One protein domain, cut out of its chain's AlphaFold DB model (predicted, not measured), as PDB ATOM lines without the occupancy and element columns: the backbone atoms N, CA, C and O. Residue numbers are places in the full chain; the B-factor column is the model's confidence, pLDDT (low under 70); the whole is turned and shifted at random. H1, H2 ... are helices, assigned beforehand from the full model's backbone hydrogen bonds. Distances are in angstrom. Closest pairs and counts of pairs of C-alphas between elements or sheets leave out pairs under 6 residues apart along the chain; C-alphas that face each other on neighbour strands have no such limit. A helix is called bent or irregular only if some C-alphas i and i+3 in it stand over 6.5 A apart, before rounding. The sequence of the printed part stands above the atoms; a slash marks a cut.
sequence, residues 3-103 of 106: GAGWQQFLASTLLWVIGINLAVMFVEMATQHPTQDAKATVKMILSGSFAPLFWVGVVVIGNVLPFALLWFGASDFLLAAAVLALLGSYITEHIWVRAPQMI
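AT A GLANCE: This is residues 3 to 103 of the 106 residues of the protein "4Fe-4S ferredoxin" of Bacteroidetes bacterium (UniProt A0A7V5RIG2). The long helix H3 folds back on itself, H1 packs beside both arms, and short H2 caps one end. The 101 printed residues, class all helix, include H1, H2 and H3 in order. The rod, 51 by 21 by 18 A, is only just compact, close to loose, with radius of gyration of the C-alphas 15.3 A.

HOW THE PARTS SIT: H3, residues 51 to 101, was assigned as one helix by its hydrogen bonds but is bent: C-alphas 72 and 75 are 9.5 A apart. Its arms, H3a to residue 72 and H3b from 75, touch, opposite ways, C-alphas of Gly 62 and Gly 88 closest at 3.4 A. H1, residues 3 to 30, touches H3b with residues 7 to 18 alone, C-alphas of Ala 11 and Ser 75 closest at 5.3 A. H1 has every O i to N i+4 pair within hydrogen-bond range, H3a 13 of 18, H3b 19 of 23.

IN THESE COORDINATES: H1, 40.7 A long, begins at C-alpha 3 (37.680, -18.203, -50.357). H2 holds residues 36 to 47. H3b, 39.4 A long, ends at C-alpha 101 (15.720, -30.163, -12.379).

THE WHOLE: The printed part has no cut; both links are tight.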
ATOM      1  N   GLY A   3      38.189 -17.068 -51.147       74.31
ATOM      2  CA  GLY A   3      37.680 -18.203 -50.357       74.31
ATOM      3  C   GLY A   3      38.639 -18.718 -49.274       74.31
ATOM      4  O   GLY A   3      38.208 -18.965 -48.152       74.31
ATOM      5  N   ALA A   4      39.941 -18.796 -49.569       78.62
ATOM      6  CA  ALA A   4      40.952 -19.215 -48.591       78.62
ATOM      7  C   ALA A   4      41.073 -18.226 -47.414       78.62
ATOM      8  O   ALA A   4      41.227 -18.636 -46.267       78.62
ATOM      9  N   GLY A   5      40.928 -16.921 -47.680       89.38
ATOM     10  CA  GLY A   5      40.925 -15.898 -46.630       89.38
ATOM     11  C   GLY A   5      39.733 -16.035 -45.679       89.38
ATOM     12  O   GLY A   5      39.899 -15.931 -44.466       89.38
ATOM     13  N   TRP A   6      38.546 -16.342 -46.213       92.12
ATOM     14  CA  TRP A   6      37.346 -16.573 -45.404       92.12
ATOM     15  C   TRP A   6      37.450 -17.816 -44.523       92.12
ATOM     16  O   TRP A   6      37.078 -17.758 -43.354       92.12
ATOM     17  N   GLN A   7      37.983 -18.924 -45.044       92.06
ATOM     18  CA  GLN A   7      38.181 -20.141 -44.251       92.06
ATOM     19  C   GLN A   7      39.145 -19.906 -43.085       92.06
ATOM     20  O   GLN A   7      38.845 -20.294 -41.957       92.06
ATOM     21  N   GLN A   8      40.259 -19.215 -43.334       92.81
ATOM     22  CA  GLN A   8      41.221 -18.884 -42.284       92.81
ATOM     23  C   GLN A   8      40.624 -17.941 -41.232       92.81
ATOM     24  O   GLN A   8      40.861 -18.120 -40.035       92.81
ATOM     25  N   PHE A   9      39.830 -16.956 -41.663       94.69
ATOM     26  CA  PHE A   9      39.120 -16.056 -40.759       94.69
ATOM     27  C   PHE A   9      38.145 -16.829 -39.861       94.69
ATOM     28  O   PHE A   9      38.247 -16.729 -38.642       94.69
ATOM     29  N   LEU A  10      37.274 -17.664 -40.442       96.06
ATOM     30  CA  LEU A  10      36.309 -18.476 -39.693       96.06
ATOM     31  C   LEU A  10      36.991 -19.440 -38.718       96.06
ATOM     32  O   LEU A  10      36.563 -19.546 -37.571       96.06
ATOM     33  N   ALA A  11      38.067 -20.106 -39.146       96.06
ATOM     34  CA  ALA A  11      38.852 -20.990 -38.288       96.06
ATOM     35  C   ALA A  11      39.463 -20.237 -37.103       96.06
ATOM     36  O   ALA A  11      39.351 -20.687 -35.964       96.06
ATOM     37  N   SER A  12      40.037 -19.057 -37.350       95.69
ATOM     38  CA  SER A  12      40.613 -18.217 -36.293       95.69
ATOM     39  C   SER A  12      39.539 -17.725 -35.321       95.69
ATOM     40  O   SER A  12      39.730 -17.784 -34.110       95.69
ATOM     41  N   THR A  13      38.385 -17.274 -35.825       97.19
ATOM     42  CA  THR A  13      37.258 -16.846 -34.986       97.19
ATOM     43  C   THR A  13      36.741 -17.994 -34.125       97.19
ATOM     44  O   THR A  13      36.581 -17.815 -32.919       97.19
ATOM     45  N   LEU A  14      36.514 -19.172 -34.712       97.38
ATOM     46  CA  LEU A  14      36.023 -20.337 -33.980       97.38
ATOM     47  C   LEU A  14      37.017 -20.779 -32.899       97.38
ATOM     48  O   LEU A  14      36.606 -21.033 -31.771       97.38
ATOM     49  N   LEU A  15      38.317 -20.792 -33.207       97.06
ATOM     50  CA  LEU A  15      39.377 -21.103 -32.247       97.06
ATOM     51  C   LEU A  15      39.325 -20.176 -31.020       97.06
ATOM     52  O   LEU A  15      39.326 -20.654 -29.883       97.06
ATOM     53  N   TRP A  16      39.229 -18.859 -31.236       97.44
ATOM     54  CA  TRP A  16      39.134 -17.884 -30.145       97.44
ATOM     55  C   TRP A  16      37.843 -18.030 -29.340       97.44
ATOM     56  O   TRP A  16      37.884 -17.978 -28.111       97.44
ATOM     57  N   VAL A  17      36.706 -18.249 -30.005       97.19
ATOM     58  CA  VAL A  17      35.411 -18.436 -29.334       97.19
ATOM     59  C   VAL A  17      35.411 -19.691 -28.463       97.19
ATOM     60  O   VAL A  17      34.946 -19.620 -27.330       97.19
ATOM     61  N   ILE A  18      35.979 -20.807 -28.934       97.00
ATOM     62  CA  ILE A  18      36.132 -22.030 -28.128       97.00
ATOM     63  C   ILE A  18      37.013 -21.758 -26.900       97.00
ATOM     64  O   ILE A  18      36.658 -22.132 -25.784       97.00
ATOM     65  N   GLY A  19      38.137 -21.053 -27.079       95.62
ATOM     66  CA  GLY A  19      39.010 -20.675 -25.964       95.62
ATOM     67  C   GLY A  19      38.295 -19.823 -24.907       95.62
ATOM     68  O   GLY A  19      38.415 -20.085 -23.710       95.62
ATOM     69  N   ILE A  20      37.499 -18.841 -25.341       96.75
ATOM     70  CA  ILE A  20      36.679 -18.010 -24.447       96.75
ATOM     71  C   ILE A  20      35.589 -18.851 -23.768       96.75
ATOM     72  O   ILE A  20      35.383 -18.704 -22.566       96.75
ATOM     73  N   ASN A  21      34.914 -19.746 -24.497       94.88
ATOM     74  CA  ASN A  21      33.870 -20.611 -23.943       94.88
ATOM     75  C   ASN A  21      34.402 -21.490 -22.802       94.88
ATOM     76  O   ASN A  21      33.805 -21.518 -21.727       94.88
ATOM     77  N   LEU A  22      35.570 -22.117 -22.995       93.25
ATOM     78  CA  LEU A  22      36.262 -22.873 -21.948       93.25
ATOM     79  C   LEU A  22      36.555 -22.023 -20.710       93.25
ATOM     80  O   LEU A  22      36.321 -22.472 -19.587       93.25
ATOM     81  N   ALA A  23      37.060 -20.803 -20.904       94.62
ATOM     82  CA  ALA A  23      37.375 -19.903 -19.801       94.62
ATOM     83  C   ALA A  23      36.115 -19.497 -19.021       94.62
ATOM     84  O   ALA A  23      36.111 -19.559 -17.792       94.62
ATOM     85  N   VAL A  24      35.033 -19.137 -19.723       94.81
ATOM     86  CA  VAL A  24      33.741 -18.795 -19.106       94.81
ATOM     87  C   VAL A  24      33.198 -19.973 -18.304       94.81
ATOM     88  O   VAL A  24      32.842 -19.798 -17.142       94.81
ATOM     89  N   MET A  25      33.205 -21.176 -18.877       92.94
ATOM     90  CA  MET A  25      32.729 -22.383 -18.203       92.94
ATOM     91  C   MET A  25      33.557 -22.709 -16.952       92.94
ATOM     92  O   MET A  25      33.004 -23.069 -15.915       92.94
ATOM     93  N   PHE A  26      34.883 -22.555 -17.015       92.25
ATOM     94  CA  PHE A  26      35.740 -22.747 -15.847       92.25
ATOM     95  C   PHE A  26      35.415 -21.742 -14.735       92.25
ATOM     96  O   PHE A  26      35.291 -22.131 -13.576       92.25
ATOM     97  N   VAL A  27      35.236 -20.463 -15.085       94.19
ATOM     98  CA  VAL A  27      34.846 -19.420 -14.125       94.19
ATOM     99  C   VAL A  27      33.478 -19.721 -13.516       94.19
ATOM    100  O   VAL A  27      33.322 -19.600 -12.302       94.19
ATOM    101  N   GLU A  28      32.505 -20.154 -14.316       91.25
ATOM    102  CA  GLU A  28      31.166 -20.515 -13.842       91.25
ATOM    103  C   GLU A  28      31.228 -21.642 -12.803       91.25
ATOM    104  O   GLU A  28      30.676 -21.499 -11.716       91.25
ATOM    105  N   MET A  29      31.973 -22.714 -13.091       89.94
ATOM    106  CA  MET A  29      32.126 -23.851 -12.174       89.94
ATOM    107  C   MET A  29      32.982 -23.526 -10.938       89.94
ATOM    108  O   MET A  29      32.806 -24.146  -9.889       89.94
ATOM    109  N   ALA A  30      33.917 -22.579 -11.043       87.75
ATOM    110  CA  ALA A  30      34.754 -22.134  -9.927       87.75
ATOM    111  C   ALA A  30      34.050 -21.114  -9.014       87.75
ATOM    112  O   ALA A  30      34.484 -20.892  -7.880       87.75
ATOM    113  N   THR A  31      32.982 -20.476  -9.498       90.75
ATOM    114  CA  THR A  31      32.251 -19.458  -8.743       90.75
ATOM    115  C   THR A  31      31.517 -20.089  -7.563       90.75
ATOM    116  O   THR A  31      30.907 -21.152  -7.653       90.75
ATOM    117  N   GLN A  32      31.557 -19.418  -6.411       84.38
ATOM    118  CA  GLN A  32      30.830 -19.878  -5.237       84.38
ATOM    119  C   GLN A  32      29.334 -19.612  -5.399       84.38
ATOM    120  O   GLN A  32      28.897 -18.465  -5.469       84.38
ATOM    121  N   HIS A  33      28.539 -20.678  -5.402       83.00
ATOM    122  CA  HIS A  33      27.088 -20.551  -5.450       83.00
ATOM    123  C   HIS A  33      26.491 -20.370  -4.043       83.00
ATOM    124  O   HIS A  33      26.864 -21.105  -3.123       83.00
ATOM    125  N   PRO A  34      25.554 -19.425  -3.846       83.94
ATOM    126  CA  PRO A  34      25.001 -19.118  -2.527       83.94
ATOM    127  C   PRO A  34      23.988 -20.162  -2.031       83.94
ATOM    128  O   PRO A  34      23.876 -20.372  -0.824       83.94
ATOM    129  N   THR A  35      23.271 -20.842  -2.931       90.12
ATOM    130  CA  THR A  35      22.217 -21.805  -2.575       90.12
ATOM    131  C   THR A  35      22.745 -23.237  -2.501       90.12
ATOM    132  O   THR A  35      23.697 -23.609  -3.192       90.12
ATOM    133  N   GLN A  36      22.122 -24.061  -1.652       88.44
ATOM    134  CA  GLN A  36      22.469 -25.484  -1.543       88.44
ATOM    135  C   GLN A  36      22.165 -26.231  -2.848       88.44
ATOM    136  O   GLN A  36      22.987 -27.031  -3.290       88.44
ATOM    137  N   ASP A  37      21.063 -25.892  -3.518       89.44
ATOM    138  CA  ASP A  37      20.650 -26.528  -4.775       89.44
ATOM    139  C   ASP A  37      21.650 -26.280  -5.906       89.44
ATOM    140  O   ASP A  37      21.989 -27.192  -6.664       89.44
ATOM    141  N   ALA A  38      22.203 -25.067  -5.992       89.38
ATOM    142  CA  ALA A  38      23.226 -24.748  -6.981       89.38
ATOM    143  C   ALA A  38      24.539 -25.498  -6.697       89.38
ATOM    144  O   ALA A  38      25.148 -26.049  -7.613       89.38
ATOM    145  N   LYS A  39      24.947 -25.616  -5.424       92.19
ATOM    146  CA  LYS A  39      26.107 -26.444  -5.040       92.19
ATOM    147  C   LYS A  39      25.886 -27.922  -5.371       92.19
ATOM    148  O   LYS A  39      26.804 -28.583  -5.856       92.19
ATOM    149  N   ALA A  40      24.683 -28.441  -5.125       92.75
ATOM    150  CA  ALA A  40      24.320 -29.816  -5.452       92.75
ATOM    151  C   ALA A  40      24.330 -30.058  -6.970       92.75
ATOM    152  O   ALA A  40      24.875 -31.064  -7.423       92.75
ATOM    153  N   THR A  41      23.823 -29.098  -7.749       94.00
ATOM    154  CA  THR A  41      23.859 -29.112  -9.218       94.00
ATOM    155  C   THR A  41      25.296 -29.194  -9.728       94.00
ATOM    156  O   THR A  41      25.628 -30.120 -10.466       94.00
ATOM    157  N   VAL A  42      26.185 -28.302  -9.278       94.31
ATOM    158  CA  VAL A  42      27.603 -28.324  -9.682       94.31
ATOM    159  C   VAL A  42      28.277 -29.629  -9.280       94.31
ATOM    160  O   VAL A  42      28.969 -30.241 -10.090       94.31
ATOM    161  N   LYS A  43      28.038 -30.124  -8.060       94.56
ATOM    162  CA  LYS A  43      28.572 -31.422  -7.628       94.56
ATOM    163  C   LYS A  43      28.121 -32.549  -8.557       94.56
ATOM    164  O   LYS A  43      28.924 -33.423  -8.892       94.56
ATOM    165  N   MET A  44      26.863 -32.527  -8.988       95.25
ATOM    166  CA  MET A  44      26.303 -33.524  -9.892       95.25
ATOM    167  C   MET A  44      26.886 -33.440 -11.310       95.25
ATOM    168  O   MET A  44      27.109 -34.484 -11.925       95.25
ATOM    169  N   ILE A  45      27.175 -32.228 -11.789       96.38
ATOM    170  CA  ILE A  45      27.844 -31.972 -13.071       96.38
ATOM    171  C   ILE A  45      29.308 -32.412 -13.026       96.38
ATOM    172  O   ILE A  45      29.754 -33.101 -13.932       96.38
ATOM    173  N   LEU A  46      30.060 -32.061 -11.981       95.81
ATOM    174  CA  LEU A  46      31.505 -32.310 -11.930       95.81
ATOM    175  C   LEU A  46      31.870 -33.737 -11.505       95.81
ATOM    176  O   LEU A  46      32.889 -34.266 -11.949       95.81
ATOM    177  N   SER A  47      31.067 -34.349 -10.627       94.94
ATOM    178  CA  SER A  47      31.408 -35.621  -9.966       94.94
ATOM    179  C   SER A  47      30.259 -36.628  -9.849       94.94
ATOM    180  O   SER A  47      30.482 -37.754  -9.410       94.94
ATOM    181  N   GLY A  48      29.033 -36.239 -10.205       94.50
ATOM    182  CA  GLY A  48      27.850 -37.095 -10.106       94.50
ATOM    183  C   GLY A  48      27.455 -37.733 -11.435       94.50
ATOM    184  O   GLY A  48      28.288 -38.031 -12.288       94.50
ATOM    185  N   SER A  49      26.149 -37.933 -11.618       94.19
ATOM    186  CA  SER A  49      25.577 -38.616 -12.785       94.19
ATOM    187  C   SER A  49      25.857 -37.922 -14.121       94.19
ATOM    188  O   SER A  49      25.884 -38.592 -15.150       94.19
ATOM    189  N   PHE A  50      26.080 -36.603 -14.124       96.50
ATOM    190  CA  PHE A  50      26.391 -35.844 -15.338       96.50
ATOM    191  C   PHE A  50      27.895 -35.721 -15.617       96.50
ATOM    192  O   PHE A  50      28.259 -35.248 -16.691       96.50
ATOM    193  N   ALA A  51      28.769 -36.207 -14.726       96.75
ATOM    194  CA  ALA A  51      30.220 -36.069 -14.874       96.75
ATOM    195  C   ALA A  51      30.783 -36.654 -16.177       96.75
ATOM    196  O   ALA A  51      31.545 -35.952 -16.843       96.75
ATOM    197  N   PRO A  52      30.405 -37.870 -16.625       97.25
ATOM    198  CA  PRO A  52      30.906 -38.387 -17.898       97.25
ATOM    199  C   PRO A  52      30.490 -37.506 -19.080       97.25
ATOM    200  O   PRO A  52      31.289 -37.248 -19.978       97.25
ATOM    201  N   LEU A  53      29.250 -37.009 -19.061       96.81
ATOM    202  CA  LEU A  53      28.705 -36.178 -20.129       96.81
ATOM    203  C   LEU A  53      29.352 -34.784 -20.144       96.81
ATOM    204  O   LEU A  53      29.645 -34.261 -21.216       96.81
ATOM    205  N   PHE A  54      29.645 -34.219 -18.973       97.25
ATOM    206  CA  PHE A  54      30.375 -32.963 -18.842       97.25
ATOM    207  C   PHE A  54      31.831 -33.105 -19.307       97.25
ATOM    208  O   PHE A  54      32.258 -32.424 -20.236       97.25
ATOM    209  N   TRP A  55      32.595 -34.025 -18.716       97.56
ATOM    210  CA  TRP A  55      34.024 -34.146 -19.008       97.56
ATOM    211  C   TRP A  55      34.293 -34.624 -20.433       97.56
ATOM    212  O   TRP A  55      35.128 -34.056 -21.130       97.56
ATOM    213  N   VAL A  56      33.583 -35.647 -20.909       97.50
ATOM    214  CA  VAL A  56      33.823 -36.175 -22.258       97.50
ATOM    215  C   VAL A  56      33.051 -35.371 -23.299       97.50
ATOM    216  O   VAL A  56      33.632 -34.950 -24.294       97.50
ATOM    217  N   GLY A  57      31.759 -35.131 -23.079       96.62
ATOM    218  CA  GLY A  57      30.897 -34.462 -24.054       96.62
ATOM    219  C   GLY A  57      31.188 -32.970 -24.196       96.62
ATOM    220  O   GLY A  57      31.407 -32.489 -25.306       96.62
ATOM    221  N   VAL A  58      31.230 -32.234 -23.086       96.56
ATOM    222  CA  VAL A  58      31.407 -30.773 -23.122       96.56
ATOM    223  C   VAL A  58      32.879 -30.381 -23.195       96.56
ATOM    224  O   VAL A  58      33.276 -29.638 -24.095       96.56
ATOM    225  N   VAL A  59      33.704 -30.872 -22.265       96.62
ATOM    226  CA  VAL A  59      35.107 -30.441 -22.161       96.62
ATOM    227  C   VAL A  59      35.935 -31.025 -23.303       96.62
ATOM    228  O   VAL A  59      36.568 -30.271 -24.038       96.62
ATOM    229  N   VAL A  60      35.927 -32.346 -23.496       97.38
ATOM    230  CA  VAL A  60      36.770 -32.976 -24.525       97.38
ATOM    231  C   VAL A  60      36.195 -32.783 -25.927       97.38
ATOM    232  O   VAL A  60      36.837 -32.146 -26.758       97.38
ATOM    233  N   ILE A  61      35.003 -33.315 -26.198       97.19
ATOM    234  CA  ILE A  61      34.402 -33.317 -27.540       97.19
ATOM    235  C   ILE A  61      34.000 -31.902 -27.957       97.19
ATOM    236  O   ILE A  61      34.290 -31.500 -29.079       97.19
ATOM    237  N   GLY A  62      33.366 -31.142 -27.066       96.25
ATOM    238  CA  GLY A  62      32.840 -29.817 -27.378       96.25
ATOM    239  C   GLY A  62      33.880 -28.707 -27.492       96.25
ATOM    240  O   GLY A  62      33.626 -27.718 -28.176       96.25
ATOM    241  N   ASN A  63      35.038 -28.856 -26.841       96.44
ATOM    242  CA  ASN A  63      35.992 -27.760 -26.699       96.44
ATOM    243  C   ASN A  63      37.453 -28.159 -26.960       96.44
ATOM    244  O   ASN A  63      38.063 -27.644 -27.893       96.44
ATOM    245  N   VAL A  64      38.038 -29.072 -26.178       97.25
ATOM    246  CA  VAL A  64      39.477 -29.395 -26.270       97.25
ATOM    247  C   VAL A  64      39.837 -30.000 -27.626       97.25
ATOM    248  O   VAL A  64      40.822 -29.594 -28.241       97.25
ATOM    249  N   LEU A  65      39.037 -30.947 -28.120       97.50
ATOM    250  CA  LEU A  65      39.258 -31.590 -29.411       97.50
ATOM    251  C   LEU A  65      39.137 -30.607 -30.592       97.50
ATOM    252  O   LEU A  65      40.095 -30.518 -31.361       97.50
ATOM    253  N   PRO A  66      38.039 -29.839 -30.762       97.44
ATOM    254  CA  PRO A  66      37.944 -28.872 -31.854       97.44
ATOM    255  C   PRO A  66      38.985 -27.750 -31.740       97.44
ATOM    256  O   PRO A  66      39.509 -27.322 -32.767       97.44
ATOM    257  N   PHE A  67      39.360 -27.331 -30.526       97.19
ATOM    258  CA  PHE A  67      40.465 -26.391 -30.324       97.19
ATOM    259  C   PHE A  67      41.789 -26.959 -30.847       97.19
ATOM    260  O   PHE A  67      42.468 -26.305 -31.632       97.19
ATOM    261  N   ALA A  68      42.142 -28.190 -30.461       97.12
ATOM    262  CA  ALA A  68      43.373 -28.837 -30.911       97.12
ATOM    263  C   ALA A  68      43.398 -29.025 -32.438       97.12
ATOM    264  O   ALA A  68      44.418 -28.753 -33.069       97.12
ATOM    265  N   LEU A  69      42.274 -29.429 -33.043       97.00
ATOM    266  CA  LEU A  69      42.153 -29.569 -34.497       97.00
ATOM    267  C   LEU A  69      42.457 -28.257 -35.229       97.00
ATOM    268  O   LEU A  69      43.233 -28.256 -36.181       97.00
ATOM    269  N   LEU A  70      41.885 -27.143 -34.768       97.00
ATOM    270  CA  LEU A  70      42.110 -25.829 -35.374       97.00
ATOM    271  C   LEU A  70      43.505 -25.274 -35.071       97.00
ATOM    272  O   LEU A  70      44.097 -24.612 -35.921       97.00
ATOM    273  N   TRP A  71      44.050 -25.548 -33.884       95.94
ATOM    274  CA  TRP A  71      45.374 -25.072 -33.486       95.94
ATOM    275  C   TRP A  71      46.496 -25.727 -34.299       95.94
ATOM    276  O   TRP A  71      47.405 -25.039 -34.758       95.94
ATOM    277  N   PHE A  72      46.435 -27.048 -34.497       94.88
ATOM    278  CA  PHE A  72      47.481 -27.792 -35.210       94.88
ATOM    279  C   PHE A  72      47.228 -27.923 -36.712       94.88
ATOM    280  O   PHE A  72      48.179 -27.977 -37.486       94.88
ATOM    281  N   GLY A  73      45.964 -27.999 -37.123       89.25
ATOM    282  CA  GLY A  73      45.576 -28.252 -38.508       89.25
ATOM    283  C   GLY A  73      44.948 -27.056 -39.227       89.25
ATOM    284  O   GLY A  73      44.492 -27.204 -40.358       89.25
ATOM    285  N   ALA A  74      44.924 -25.880 -38.592       86.38
ATOM    286  CA  ALA A  74      44.422 -24.632 -39.164       86.38
ATOM    287  C   ALA A  74      43.013 -24.782 -39.780       86.38
ATOM    288  O   ALA A  74      42.112 -25.371 -39.178       86.38
ATOM    289  N   SER A  75      42.791 -24.217 -40.969       90.88
ATOM    290  CA  SER A  75      41.491 -24.212 -41.643       90.88
ATOM    291  C   SER A  75      41.051 -25.566 -42.207       90.88
ATOM    292  O   SER A  75      39.870 -25.718 -42.518       90.88
ATOM    293  N   ASP A  76      41.946 -26.552 -42.322       92.50
ATOM    294  CA  ASP A  76      41.646 -27.834 -42.981       92.50
ATOM    295  C   ASP A  76      40.620 -28.661 -42.196       92.50
ATOM    296  O   ASP A  76      39.817 -29.398 -42.769       92.50
ATOM    297  N   PHE A  77      40.582 -28.479 -40.874       95.06
ATOM    298  CA  PHE A  77      39.647 -29.162 -39.980       95.06
ATOM    299  C   PHE A  77      38.441 -28.305 -39.583       95.06
ATOM    300  O   PHE A  77      37.693 -28.694 -38.686       95.06
ATOM    301  N   LEU A  78      38.206 -27.167 -40.250       96.00
ATOM    302  CA  LEU A  78      37.140 -26.226 -39.890       96.00
ATOM    303  C   LEU A  78      35.763 -26.895 -39.786       96.00
ATOM    304  O   LEU A  78      35.048 -26.679 -38.810       96.00
ATOM    305  N   LEU A  79      35.397 -27.733 -40.762       96.88
ATOM    306  CA  LEU A  79      34.097 -28.411 -40.760       96.88
ATOM    307  C   LEU A  79      33.957 -29.370 -39.569       96.88
ATOM    308  O   LEU A  79      32.941 -29.349 -38.878       96.88
ATOM    309  N   ALA A  80      34.981 -30.186 -39.310       97.12
ATOM    310  CA  ALA A  80      34.978 -31.125 -38.193       97.12
ATOM    311  C   ALA A  80      34.912 -30.385 -36.848       97.12
ATOM    312  O   ALA A  80      34.099 -30.731 -35.993       97.12
ATOM    313  N   ALA A  81      35.709 -29.325 -36.687       97.50
ATOM    314  CA  ALA A  81      35.714 -28.507 -35.482       97.50
ATOM    315  C   ALA A  81      34.362 -27.817 -35.242       97.50
ATOM    316  O   ALA A  81      33.882 -27.794 -34.111       97.50
ATOM    317  N   ALA A  82      33.712 -27.315 -36.296       97.62
ATOM    318  CA  ALA A  82      32.391 -26.700 -36.199       97.62
ATOM    319  C   ALA A  82      31.312 -27.703 -35.757       97.62
ATOM    320  O   ALA A  82      30.515 -27.398 -34.873       97.62
ATOM    321  N   VAL A  83      31.307 -28.916 -36.323       98.44
ATOM    322  CA  VAL A  83      30.357 -29.974 -35.929       98.44
ATOM    323  C   VAL A  83      30.558 -30.377 -34.467       98.44
ATOM    324  O   VAL A  83      29.587 -30.487 -33.720       98.44
ATOM    325  N   LEU A  84      31.811 -30.551 -34.041       98.19
ATOM    326  CA  LEU A  84      32.149 -30.875 -32.655       98.19
ATOM    327  C   LEU A  84      31.735 -29.760 -31.683       98.19
ATOM    328  O   LEU A  84      31.146 -30.053 -30.646       98.19
ATOM    329  N   ALA A  85      31.963 -28.492 -32.037       97.19
ATOM    330  CA  ALA A  85      31.557 -27.344 -31.226       97.19
ATOM    331  C   ALA A  85      30.027 -27.230 -31.081       97.19
ATOM    332  O   ALA A  85      29.523 -26.909 -30.001       97.19
ATOM    333  N   LEU A  86      29.269 -27.539 -32.140       97.81
ATOM    334  CA  LEU A  86      27.804 -27.595 -32.087       97.81
ATOM    335  C   LEU A  86      27.314 -28.748 -31.206       97.81
ATOM    336  O   LEU A  86      26.426 -28.551 -30.378       97.81
ATOM    337  N   LEU A  87      27.916 -29.933 -31.344       98.06
ATOM    338  CA  LEU A  87      27.600 -31.082 -30.496       98.06
ATOM    339  C   LEU A  87      27.896 -30.778 -29.022       98.06
ATOM    340  O   LEU A  87      27.062 -31.045 -28.161       98.06
ATOM    341  N   GLY A  88      29.048 -30.167 -28.742       96.75
ATOM    342  CA  GLY A  88      29.419 -29.682 -27.418       96.75
ATOM    343  C   GLY A  88      28.384 -28.729 -26.839       96.75
ATOM    344  O   GLY A  88      27.879 -28.971 -25.750       96.75
ATOM    345  N   SER A  89      28.014 -27.694 -27.599       96.12
ATOM    346  CA  SER A  89      27.005 -26.702 -27.200       96.12
ATOM    347  C   SER A  89      25.658 -27.345 -26.860       96.12
ATOM    348  O   SER A  89      25.068 -27.025 -25.830       96.12
ATOM    349  N   TYR A  90      25.202 -28.297 -27.678       98.00
ATOM    350  CA  TYR A  90      23.974 -29.047 -27.414       98.00
ATOM    351  C   TYR A  90      24.050 -29.834 -26.097       98.00
ATOM    352  O   TYR A  90      23.115 -29.812 -25.295       98.00
ATOM    353  N   ILE A  91      25.170 -30.522 -25.852       97.50
ATOM    354  CA  ILE A  91      25.376 -31.284 -24.615       97.50
ATOM    355  C   ILE A  91      25.428 -30.342 -23.402       97.50
ATOM    356  O   ILE A  91      24.838 -30.657 -22.369       97.50
ATOM    357  N   THR A  92      26.084 -29.186 -23.523       96.56
ATOM    358  CA  THR A  92      26.121 -28.160 -22.474       96.56
ATOM    359  C   THR A  92      24.712 -27.713 -22.106       96.56
ATOM    360  O   THR A  92      24.328 -27.814 -20.944       96.56
ATOM    361  N   GLU A  93      23.897 -27.298 -23.078       96.44
ATOM    362  CA  GLU A  93      22.521 -26.860 -22.813       96.44
ATOM    363  C   GLU A  93      21.689 -27.978 -22.168       96.44
ATOM    364  O   GLU A  93      20.972 -27.754 -21.190       96.44
ATOM    365  N   HIS A  94      21.854 -29.213 -22.644       96.69
ATOM    366  CA  HIS A  94      21.198 -30.376 -22.062       96.69
ATOM    367  C   HIS A  94      21.536 -30.568 -20.576       96.69
ATOM    368  O   HIS A  94      20.634 -30.794 -19.764       96.69
ATOM    369  N   ILE A  95      22.818 -30.478 -20.206       96.31
ATOM    370  CA  ILE A  95      23.262 -30.602 -18.813       96.31
ATOM    371  C   ILE A  95      22.739 -29.426 -17.978       96.31
ATOM    372  O   ILE A  95      22.213 -29.656 -16.890       96.31
ATOM    373  N   TRP A  96      22.839 -28.190 -18.474       94.69
ATOM    374  CA  TRP A  96      22.489 -26.981 -17.715       94.69
ATOM    375  C   TRP A  96      20.995 -26.896 -17.424       94.69
ATOM    376  O   TRP A  96      20.600 -26.413 -16.366       94.69
ATOM    377  N   VAL A  97      20.157 -27.407 -18.326       95.81
ATOM    378  CA  VAL A  97      18.712 -27.481 -18.098       95.81
ATOM    379  C   VAL A  97      18.363 -28.629 -17.151       95.81
ATOM    380  O   VAL A  97      17.566 -28.444 -16.232       95.81
ATOM    381  N   ARG A  98      18.942 -29.821 -17.344       95.69
ATOM    382  CA  ARG A  98      18.518 -31.016 -16.598       95.69
ATOM    383  C   ARG A  98      19.128 -31.136 -15.212       95.69
ATOM    384  O   ARG A  98      18.466 -31.657 -14.321       95.69
ATOM    385  N   ALA A  99      20.363 -30.690 -15.007       94.62
ATOM    386  CA  ALA A  99      21.027 -30.856 -13.722       94.62
ATOM    387  C   ALA A  99      20.271 -30.158 -12.568       94.62
ATOM    388  O   ALA A  99      19.991 -30.826 -11.575       94.62
ATOM    389  N   PRO A 100      19.820 -28.896 -12.688       91.88
ATOM    390  CA  PRO A 100      19.009 -28.273 -11.641       91.88
ATOM    391  C   PRO A 100      17.677 -28.998 -11.397       91.88
ATOM    392  O   PRO A 100      17.242 -29.121 -10.259       91.88
ATOM    393  N   GLN A 101      17.042 -29.522 -12.452       93.62
ATOM    394  CA  GLN A 101      15.720 -30.163 -12.379       93.62
ATOM    395  C   GLN A 101      15.713 -31.502 -11.628       93.62
ATOM    396  O   GLN A 101      14.652 -31.953 -11.202       93.62
ATOM    397  N   MET A 102      16.866 -32.164 -11.490       91.56
ATOM    398  CA  MET A 102      16.968 -33.425 -10.744       91.56
ATOM    399  C   MET A 102      17.244 -33.221  -9.254       91.56
ATOM    400  O   MET A 102      17.246 -34.197  -8.504       91.56
ATOM    401  N   ILE A 103      17.502 -31.984  -8.817       90.12
ATOM    402  CA  ILE A 103      17.609 -31.680  -7.394       90.12
ATOM    403  C   ILE A 103      16.187 -31.708  -6.813       90.12
ATOM    404  O   ILE A 103      15.324 -30.985  -7.310       90.12
TER     405      ILE A 103